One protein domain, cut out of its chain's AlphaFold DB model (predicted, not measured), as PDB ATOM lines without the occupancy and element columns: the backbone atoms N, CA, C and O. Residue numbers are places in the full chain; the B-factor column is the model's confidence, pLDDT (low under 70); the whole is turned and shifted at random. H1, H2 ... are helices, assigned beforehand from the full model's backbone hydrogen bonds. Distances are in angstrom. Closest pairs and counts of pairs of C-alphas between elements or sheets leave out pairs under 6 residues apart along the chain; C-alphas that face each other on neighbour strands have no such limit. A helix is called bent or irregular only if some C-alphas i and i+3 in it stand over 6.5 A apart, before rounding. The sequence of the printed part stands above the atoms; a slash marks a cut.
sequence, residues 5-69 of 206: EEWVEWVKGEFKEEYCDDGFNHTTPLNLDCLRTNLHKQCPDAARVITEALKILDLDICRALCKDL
ATOM      1  N   GLU A   5     -67.517  61.033 -58.988       86.75
ATOM      2  CA  GLU A   5     -68.901  60.545 -58.939       86.75
ATOM      3  C   GLU A   5     -69.886  61.651 -58.543       86.75
ATOM      4  O   GLU A   5     -70.922  61.806 -59.182       86.75
ATOM      5  N   GLU A   6     -69.531  62.486 -57.562       89.81
ATOM      6  CA  GLU A   6     -70.356  63.628 -57.144       89.81
ATOM      7  C   GLU A   6     -70.536  64.650 -58.275       89.81
ATOM      8  O   GLU A   6     -71.625  65.187 -58.465       89.81
ATOM      9  N   TRP A   7     -69.487  64.885 -59.068       89.12
ATOM     10  CA  TRP A   7     -69.562  65.769 -60.234       89.12
ATOM     11  C   TRP A   7     -70.421  65.192 -61.356       89.12
ATOM     12  O   TRP A   7     -71.145  65.936 -62.011       89.12
ATOM     13  N   VAL A   8     -70.359  63.877 -61.581       88.12
ATOM     14  CA  VAL A   8     -71.203  63.201 -62.575       88.12
ATOM     15  C   VAL A   8     -72.676  63.307 -62.195       88.12
ATOM     16  O   VAL A   8     -73.494  63.640 -63.050       88.12
ATOM     17  N   GLU A   9     -73.018  63.070 -60.928       90.56
ATOM     18  CA  GLU A   9     -74.403  63.178 -60.459       90.56
ATOM     19  C   GLU A   9     -74.917  64.618 -60.497       90.56
ATOM     20  O   GLU A   9     -76.048  64.849 -60.922       90.56
ATOM     21  N   TRP A  10     -74.076  65.597 -60.156       92.25
ATOM     22  CA  TRP A  10     -74.443  67.006 -60.292       92.25
ATOM     23  C   TRP A  10     -74.708  67.397 -61.756       92.25
ATOM     24  O   TRP A  10     -75.770  67.933 -62.060       92.25
ATOM     25  N   VAL A  11     -73.813  67.043 -62.688       90.31
ATOM     26  CA  VAL A  11     -74.001  67.315 -64.128       90.31
ATOM     27  C   VAL A  11     -75.249  66.615 -64.684       90.31
ATOM     28  O   VAL A  11     -75.961  67.191 -65.504       90.31
ATOM     29  N   LYS A  12     -75.553  65.394 -64.226       88.56
ATOM     30  CA  LYS A  12     -76.800  64.685 -64.565       88.56
ATOM     31  C   LYS A  12     -78.045  65.386 -64.022       88.56
ATOM     32  O   LYS A  12     -79.089  65.315 -64.664       88.56
ATOM     33  N   GLY A  13     -77.952  66.011 -62.850       88.50
ATOM     34  CA  GLY A  13     -79.020  66.822 -62.265       88.50
ATOM     35  C   GLY A  13     -79.331  68.044 -63.124       88.50
ATOM     36  O   GLY A  13     -80.455  68.180 -63.592       88.50
ATOM     37  N   GLU A  14     -78.310  68.846 -63.430       90.00
ATOM     38  CA  GLU A  14     -78.436  70.036 -64.289       90.00
ATOM     39  C   GLU A  14     -78.975  69.676 -65.681       90.00
ATOM     40  O   GLU A  14     -79.841  70.350 -66.231       90.00
ATOM     41  N   PHE A  15     -78.513  68.552 -66.234       87.06
ATOM     42  CA  PHE A  15     -79.029  68.021 -67.490       87.06
ATOM     43  C   PHE A  15     -80.532  67.715 -67.439       87.06
ATOM     44  O   PHE A  15     -81.260  68.041 -68.374       87.06
ATOM     45  N   LYS A  16     -81.009  67.084 -66.361       85.38
ATOM     46  CA  LYS A  16     -82.432  66.755 -66.206       85.38
ATOM     47  C   LYS A  16     -83.284  68.009 -66.069       85.38
ATOM     48  O   LYS A  16     -84.335  68.069 -66.689       85.38
ATOM     49  N   GLU A  17     -82.833  68.993 -65.299       85.69
ATOM     50  CA  GLU A  17     -83.578  70.242 -65.115       85.69
ATOM     51  C   GLU A  17     -83.692  71.057 -66.413       85.69
ATOM     52  O   GLU A  17     -84.725  71.674 -66.661       85.69
ATOM     53  N   GLU A  18     -82.652  71.053 -67.255       82.62
ATOM     54  CA  GLU A  18     -82.637  71.848 -68.491       82.62
ATOM     55  C   GLU A  18     -83.296  71.130 -69.689       82.62
ATOM     56  O   GLU A  18     -83.879  71.790 -70.555       82.62
ATOM     57  N   TYR A  19     -83.225  69.793 -69.758       81.25
ATOM     58  CA  TYR A  19     -83.605  69.027 -70.960       81.25
ATOM     59  C   TYR A  19     -84.729  68.001 -70.764       81.25
ATOM     60  O   TYR A  19     -85.130  67.379 -71.755       81.25
ATOM     61  N   CYS A  20     -85.239  67.798 -69.545       79.31
ATOM     62  CA  CYS A  20     -86.317  66.847 -69.261       79.31
ATOM     63  C   CYS A  20     -87.519  67.525 -68.580       79.31
ATOM     64  O   CYS A  20     -87.359  68.476 -67.822       79.31
ATOM     65  N   ASP A  21     -88.733  67.033 -68.840       78.06
ATOM     66  CA  ASP A  21     -89.907  67.363 -68.020       78.06
ATOM     67  C   ASP A  21     -89.985  66.505 -66.743       78.06
ATOM     68  O   ASP A  21     -89.203  65.570 -66.542       78.06
ATOM     69  N   ASP A  22     -90.981  66.782 -65.894       73.88
ATOM     70  CA  ASP A  22     -91.288  66.004 -64.682       73.88
ATOM     71  C   ASP A  22     -91.578  64.511 -64.972       73.88
ATOM     72  O   ASP A  22     -91.548  63.674 -64.068       73.88
ATOM     73  N   GLY A  23     -91.865  64.166 -66.233       67.00
ATOM     74  CA  GLY A  23     -92.067  62.808 -66.736       67.00
ATOM     75  C   GLY A  23     -90.813  62.167 -67.344       67.00
ATOM     76  O   GLY A  23     -90.922  61.072 -67.895       67.00
ATOM     77  N   PHE A  24     -89.644  62.809 -67.236       63.34
ATOM     78  CA  PHE A  24     -88.366  62.401 -67.836       63.34
ATOM     79  C   PHE A  24     -88.354  62.352 -69.374       63.34
ATOM     80  O   PHE A  24     -87.463  61.739 -69.963       63.34
ATOM     81  N   ASN A  25     -89.298  63.017 -70.042       70.44
ATOM     82  CA  ASN A  25     -89.302  63.133 -71.497       70.44
ATOM     83  C   ASN A  25     -88.464  64.330 -71.941       70.44
ATOM     84  O   ASN A  25     -88.476  65.386 -71.310       70.44
ATOM     85  N   HIS A  26     -87.758  64.178 -73.062       71.06
ATOM     86  CA  HIS A  26     -86.986  65.269 -73.644       71.06
ATOM     87  C   HIS A  26     -87.894  66.358 -74.214       71.06
ATOM     88  O   HIS A  26     -88.673  66.112 -75.134       71.06
ATOM     89  N   THR A  27     -87.761  67.574 -73.690       69.75
ATOM     90  CA  THR A  27     -88.597  68.724 -74.072       69.75
ATOM     91  C   THR A  27     -87.904  69.684 -75.033       69.75
ATOM     92  O   THR A  27     -88.574  70.436 -75.743       69.75
ATOM     93  N   THR A  28     -86.573  69.656 -75.092       69.50
ATOM     94  CA  THR A  28     -85.751  70.551 -75.914       69.50
ATOM     95  C   THR A  28     -84.672  69.772 -76.679       69.50
ATOM     96  O   THR A  28     -84.235  68.707 -76.232       69.50
ATOM     97  N   PRO A  29     -84.225  70.262 -77.855       72.25
ATOM     98  CA  PRO A  29     -83.121  69.646 -78.584       72.25
ATOM     99  C   PRO A  29     -81.840  69.601 -77.740       72.25
ATOM    100  O   PRO A  29     -81.384  70.627 -77.234       72.25
ATOM    101  N   LEU A  30     -81.244  68.411 -77.631       77.75
ATOM    102  CA  LEU A  30     -80.028  68.162 -76.860       77.75
ATOM    103  C   LEU A  30     -78.860  69.034 -77.353       77.75
ATOM    104  O   LEU A  30     -78.443  68.918 -78.506       77.75
ATOM    105  N   ASN A  31     -78.293  69.865 -76.473       82.06
ATOM    106  CA  ASN A  31     -77.131  70.701 -76.786       82.06
ATOM    107  C   ASN A  31     -76.105  70.695 -75.641       82.06
ATOM    108  O   ASN A  31     -76.081  71.571 -74.776       82.06
ATOM    109  N   LEU A  32     -75.212  69.703 -75.661       80.94
ATOM    110  CA  LEU A  32     -74.192  69.527 -74.623       80.94
ATOM    111  C   LEU A  32     -73.165  70.674 -74.565       80.94
ATOM    112  O   LEU A  32     -72.574  70.896 -73.510       80.94
ATOM    113  N   ASP A  33     -72.969  71.433 -75.647       82.00
ATOM    114  CA  ASP A  33     -72.075  72.599 -75.649       82.00
ATOM    115  C   ASP A  33     -72.704  73.810 -74.945       82.00
ATOM    116  O   ASP A  33     -72.012  74.560 -74.245       82.00
ATOM    117  N   CYS A  34     -74.024  73.980 -75.067       83.00
ATOM    118  CA  CYS A  34     -74.770  74.978 -74.306       83.00
ATOM    119  C   CYS A  34     -74.750  74.641 -72.810       83.00
ATOM    120  O   CYS A  34     -74.356  75.486 -72.000       83.00
ATOM    121  N   LEU A  35     -75.035  73.379 -72.464       86.62
ATOM    122  CA  LEU A  35     -74.935  72.876 -71.092       86.62
ATOM    123  C   LEU A  35     -73.520  73.083 -70.533       86.62
ATOM    124  O   LEU A  35     -73.350  73.694 -69.483       86.62
ATOM    125  N   ARG A  36     -72.478  72.679 -71.273       87.06
ATOM    126  CA  ARG A  36     -71.072  72.910 -70.898       87.06
ATOM    127  C   ARG A  36     -70.805  74.378 -70.576       87.06
ATOM    128  O   ARG A  36     -70.191  74.686 -69.555       87.06
ATOM    129  N   THR A  37     -71.256  75.280 -71.440       86.69
ATOM    130  CA  THR A  37     -71.049  76.722 -71.273       86.69
ATOM    131  C   THR A  37     -71.742  77.250 -70.016       86.69
ATOM    132  O   THR A  37     -71.175  78.092 -69.319       86.69
ATOM    133  N   ASN A  38     -72.933  76.746 -69.688       87.56
ATOM    134  CA  ASN A  38     -73.650  77.101 -68.464       87.56
ATOM    135  C   ASN A  38     -72.939  76.562 -67.213       87.56
ATOM    136  O   ASN A  38     -72.682  77.331 -66.286       87.56
ATOM    137  N   LEU A  39     -72.505  75.301 -67.220       88.44
ATOM    138  CA  LEU A  39     -71.792  74.685 -66.093       88.44
ATOM    139  C   LEU A  39     -70.454  75.386 -65.795       88.44
ATOM    140  O   LEU A  39     -70.123  75.628 -64.635       88.44
ATOM    141  N   HIS A  40     -69.703  75.794 -66.825       86.50
ATOM    142  CA  HIS A  40     -68.471  76.570 -66.634       86.50
ATOM    143  C   HIS A  40     -68.713  77.965 -66.050       86.50
ATOM    144  O   HIS A  40     -67.846  78.476 -65.345       86.50
ATOM    145  N   LYS A  41     -69.866  78.592 -66.324       88.50
ATOM    146  CA  LYS A  41     -70.228  79.869 -65.684       88.50
ATOM    147  C   LYS A  41     -70.529  79.679 -64.200       88.50
ATOM    148  O   LYS A  41     -70.182  80.549 -63.409       88.50
ATOM    149  N   GLN A  42     -71.151  78.558 -63.834       87.12
ATOM    150  CA  GLN A  42     -71.477  78.240 -62.444       87.12
ATOM    151  C   GLN A  42     -70.235  77.845 -61.627       87.12
ATOM    152  O   GLN A  42     -70.113  78.240 -60.470       87.12
ATOM    153  N   CYS A  43     -69.283  77.114 -62.223       85.06
ATOM    154  CA  CYS A  43     -68.031  76.743 -61.559       85.06
ATOM    155  C   CYS A  43     -66.809  76.842 -62.501       85.06
ATOM    156  O   CYS A  43     -66.379  75.841 -63.089       85.06
ATOM    157  N   PRO A  44     -66.207  78.041 -62.636       84.88
ATOM    158  CA  PRO A  44     -65.094  78.284 -63.561       84.88
ATOM    159  C   PRO A  44     -63.842  77.455 -63.247       84.88
ATOM    160  O   PRO A  44     -63.169  76.965 -64.155       84.88
ATOM    161  N   ASP A  45     -63.562  77.237 -61.960       87.44
ATOM    162  CA  ASP A  45     -62.351  76.555 -61.487       87.44
ATOM    163  C   ASP A  45     -62.409  75.021 -61.641       87.44
ATOM    164  O   ASP A  45     -61.394  74.335 -61.516       87.44
ATOM    165  N   ALA A  46     -63.583  74.462 -61.964       86.75
ATOM    166  CA  ALA A  46     -63.807  73.022 -62.119       86.75
ATOM    167  C   ALA A  46     -63.844  72.557 -63.585       86.75
ATOM    168  O   ALA A  46     -64.266  71.438 -63.882       86.75
ATOM    169  N   ALA A  47     -63.367  73.386 -64.520       80.31
ATOM    170  CA  ALA A  47     -63.539  73.183 -65.955       80.31
ATOM    171  C   ALA A  47     -63.129  71.790 -66.475       80.31
ATOM    172  O   ALA A  47     -63.831  71.170 -67.283       80.31
ATOM    173  N   ARG A  48     -61.999  71.272 -65.985       82.00
ATOM    174  CA  ARG A  48     -61.500  69.950 -66.378       82.00
ATOM    175  C   ARG A  48     -62.415  68.825 -65.891       82.00
ATOM    176  O   ARG A  48     -62.633  67.866 -66.619       82.00
ATOM    177  N   VAL A  49     -62.951  68.955 -64.680       87.25
ATOM    178  CA  VAL A  49     -63.810  67.939 -64.053       87.25
ATOM    179  C   VAL A  49     -65.193  67.935 -64.703       87.25
ATOM    180  O   VAL A  49     -65.699  66.869 -65.041       87.25
ATOM    181  N   ILE A  50     -65.740  69.118 -65.001       85.94
ATOM    182  CA  ILE A  50     -66.987  69.288 -65.765       85.94
ATOM    183  C   ILE A  50     -66.879  68.628 -67.143       85.94
ATOM    184  O   ILE A  50     -67.786  67.918 -67.569       85.94
ATOM    185  N   THR A  51     -65.752  68.813 -67.837       83.25
ATOM    186  CA  THR A  51     -65.538  68.212 -69.163       83.25
ATOM    187  C   THR A  51     -65.548  66.684 -69.109       83.25
ATOM    188  O   THR A  51     -66.152  66.054 -69.973       83.25
ATOM    189  N   GLU A  52     -64.905  66.085 -68.107       83.94
ATOM    190  CA  GLU A  52     -64.911  64.629 -67.935       83.94
ATOM    191  C   GLU A  52     -66.289  64.104 -67.506       83.94
ATOM    192  O   GLU A  52     -66.728  63.065 -67.993       83.94
ATOM    193  N   ALA A  53     -67.018  64.842 -66.666       87.56
ATOM    194  CA  ALA A  53     -68.366  64.464 -66.247       87.56
ATOM    195  C   ALA A  53     -69.354  64.511 -67.424       87.56
ATOM    196  O   ALA A  53     -70.164  63.601 -67.590       87.56
ATOM    197  N   LEU A  54     -69.224  65.510 -68.305       84.38
ATOM    198  CA  LEU A  54     -70.004  65.610 -69.541       84.38
ATOM    199  C   LEU A  54     -69.729  64.465 -70.516       84.38
ATOM    200  O   LEU A  54     -70.658  64.003 -71.164       84.38
ATOM    201  N   LYS A  55     -68.488  63.969 -70.609       82.19
ATOM    202  CA  LYS A  55     -68.188  62.773 -71.418       82.19
ATOM    203  C   LYS A  55     -68.895  61.534 -70.873       82.19
ATOM    204  O   LYS A  55     -69.375  60.712 -71.644       82.19
ATOM    205  N   ILE A  56     -68.954  61.389 -69.548       84.25
ATOM    206  CA  ILE A  56     -69.663  60.275 -68.905       84.25
ATOM    207  C   ILE A  56     -71.170  60.397 -69.151       84.25
ATOM    208  O   ILE A  56     -71.803  59.403 -69.496       84.25
ATOM    209  N   LEU A  57     -71.727  61.608 -69.044       85.50
ATOM    210  CA  LEU A  57     -73.124  61.882 -69.382       85.50
ATOM    211  C   LEU A  57     -73.428  61.559 -70.855       85.50
ATOM    212  O   LEU A  57     -74.406  60.873 -71.125       85.50
ATOM    213  N   ASP A  58     -72.584  61.995 -71.791       81.62
ATOM    214  CA  ASP A  58     -72.733  61.719 -73.227       81.62
ATOM    215  C   ASP A  58     -72.749  60.206 -73.514       81.62
ATOM    216  O   ASP A  58     -73.626  59.696 -74.213       81.62
ATOM    217  N   LEU A  59     -71.848  59.452 -72.875       77.19
ATOM    218  CA  LEU A  59     -71.833  57.989 -72.948       77.19
ATOM    219  C   LEU A  59     -73.090  57.351 -72.341       77.19
ATOM    220  O   LEU A  59     -73.579  56.353 -72.871       77.19
ATOM    221  N   ASP A  60     -73.611  57.889 -71.238       81.75
ATOM    222  CA  ASP A  60     -74.829  57.392 -70.598       81.75
ATOM    223  C   ASP A  60     -76.073  57.673 -71.456       81.75
ATOM    224  O   ASP A  60     -76.909  56.779 -71.607       81.75
ATOM    225  N   ILE A  61     -76.162  58.855 -72.076       80.88
ATOM    226  CA  ILE A  61     -77.207  59.219 -73.045       80.88
ATOM    227  C   ILE A  61     -77.136  58.284 -74.252       80.88
ATOM    228  O   ILE A  61     -78.138  57.665 -74.605       80.88
ATOM    229  N   CYS A  62     -75.948  58.099 -74.837       72.19
ATOM    230  CA  CYS A  62     -75.742  57.154 -75.932       72.19
ATOM    231  C   CYS A  62     -76.188  55.738 -75.540       72.19
ATOM    232  O   CYS A  62     -76.917  55.092 -76.287       72.19
ATOM    233  N   ARG A  63     -75.821  55.256 -74.342       75.19
ATOM    234  CA  ARG A  63     -76.268  53.941 -73.855       75.19
ATOM    235  C   ARG A  63     -77.780  53.872 -73.656       75.19
ATOM    236  O   ARG A  63     -78.347  52.826 -73.943       75.19
ATOM    237  N   ALA A  64     -78.423  54.922 -73.150       75.44
ATOM    238  CA  ALA A  64     -79.872  54.960 -72.960       75.44
ATOM    239  C   ALA A  64     -80.615  54.927 -74.302       75.44
ATOM    240  O   ALA A  64     -81.470  54.069 -74.495       75.44
ATOM    241  N   LEU A  65     -80.197  55.748 -75.267       68.00
ATOM    242  CA  LEU A  65     -80.727  55.734 -76.635       68.00
ATOM    243  C   LEU A  65     -80.509  54.379 -77.325       68.00
ATOM    244  O   LEU A  65     -81.329  53.944 -78.129       68.00
ATOM    245  N   CYS A  66     -79.419  53.686 -76.991       63.25
ATOM    246  CA  CYS A  66     -79.148  52.342 -77.490       63.25
ATOM    247  C   CYS A  66     -79.899  51.222 -76.748       63.25
ATOM    248  O   CYS A  66     -79.915  50.107 -77.258       63.25
ATOM    249  N   LYS A  67     -80.506  51.461 -75.576       64.56
ATOM    250  CA  LYS A  67     -81.295  50.443 -74.847       64.56
ATOM    251  C   LYS A  67     -82.694  50.245 -75.432       64.56
ATOM    252  O   LYS A  67     -83.221  49.144 -75.316       64.56
ATOM    253  N   ASP A  68     -83.242  51.275 -76.074       52.88
ATOM    254  CA  ASP A  68     -84.519  51.209 -76.802       52.88
ATOM    255  C   ASP A  68     -84.357  50.682 -78.235       52.88
ATOM    256  O   ASP A  68     -85.336  50.437 -78.942       52.88
ATOM    257  N   LEU A  69     -83.113  50.452 -78.670       45.47
ATOM    258  CA  LEU A  69     -82.865  49.587 -79.810       45.47
ATOM    259  C   LEU A  69     -83.178  48.155 -79.371       45.47
ATOM    260  O   LEU A  69     -82.689  47.739 -78.317       45.47
TER     261      LEU A  69
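What this domain is: This is residues 5 to 69 of the 206 residues of an uncharacterized protein of Clathrospora elynae (UniProt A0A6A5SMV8). A long helix, H3, makes the longest axis; H2 folds back along its first part as a helical hairpin, and H1 crosses it steeply, the three helix centres making a triangle. The last residues, 61 to 69, stick out from this body, and a long loop, residues 20 to 31, leads from H1 to H2. The printed part has 65 residues with three named helices, in the order H1, H2, H3, and no named strand; the class is all helix. It is compact, with a radius of gyration of the C-alphas of 11.9 A, and elongated, spanning 37 by 19 by 19 A.

Where its parts are: H3, residues 44 to 67, is 34.1 A long and ends at C-alpha 67 (-81.295, 50.443, -74.847). It has a kink of 41 degrees near residue 51 and is irregular: C-alphas 45 and 48 are 8.3 A apart. H2 is residues 32 to 42, 15.2 A long. H1, residues 5 to 19, is 20.8 A long and begins at C-alpha 5 (-68.901, 60.545, -58.939).

How they stand to each other: H3 touches H2 with its residues 46 to 54 alone; the closest C-alphas, of His 40 and Ala 47, are 6.0 A apart. This hairpin has a shallow tilt of 32 degrees, only just short of steep, opposite ways. H1 touches H3 with residues 7 to 12 alone, closest at the C-alphas of Val 8 and Ala 53, 4.8 A. Their tilt is steep at 69 degrees, only just short of about perpendicular, the same way. H1 and H2 are close but not clearly touching: the closest C-alphas, of Phe 15 and Leu 35, are 7.3 A apart. Every O i to N i+4 pair is within hydrogen-bond range in H1 and H2, and 18 of 20 in H3.

The domain as a whole: The C-alphas of Asp 45 and Leu 69, the two farthest apart, are 38.5 A apart. The printed part has no cut. The link H1 to H2 is long, and the link H2 to H3 is tight. The mean pLDDT of the printed part is 80.7; residues 23 to 24, 27 to 28 and 65 to 69 are under 70.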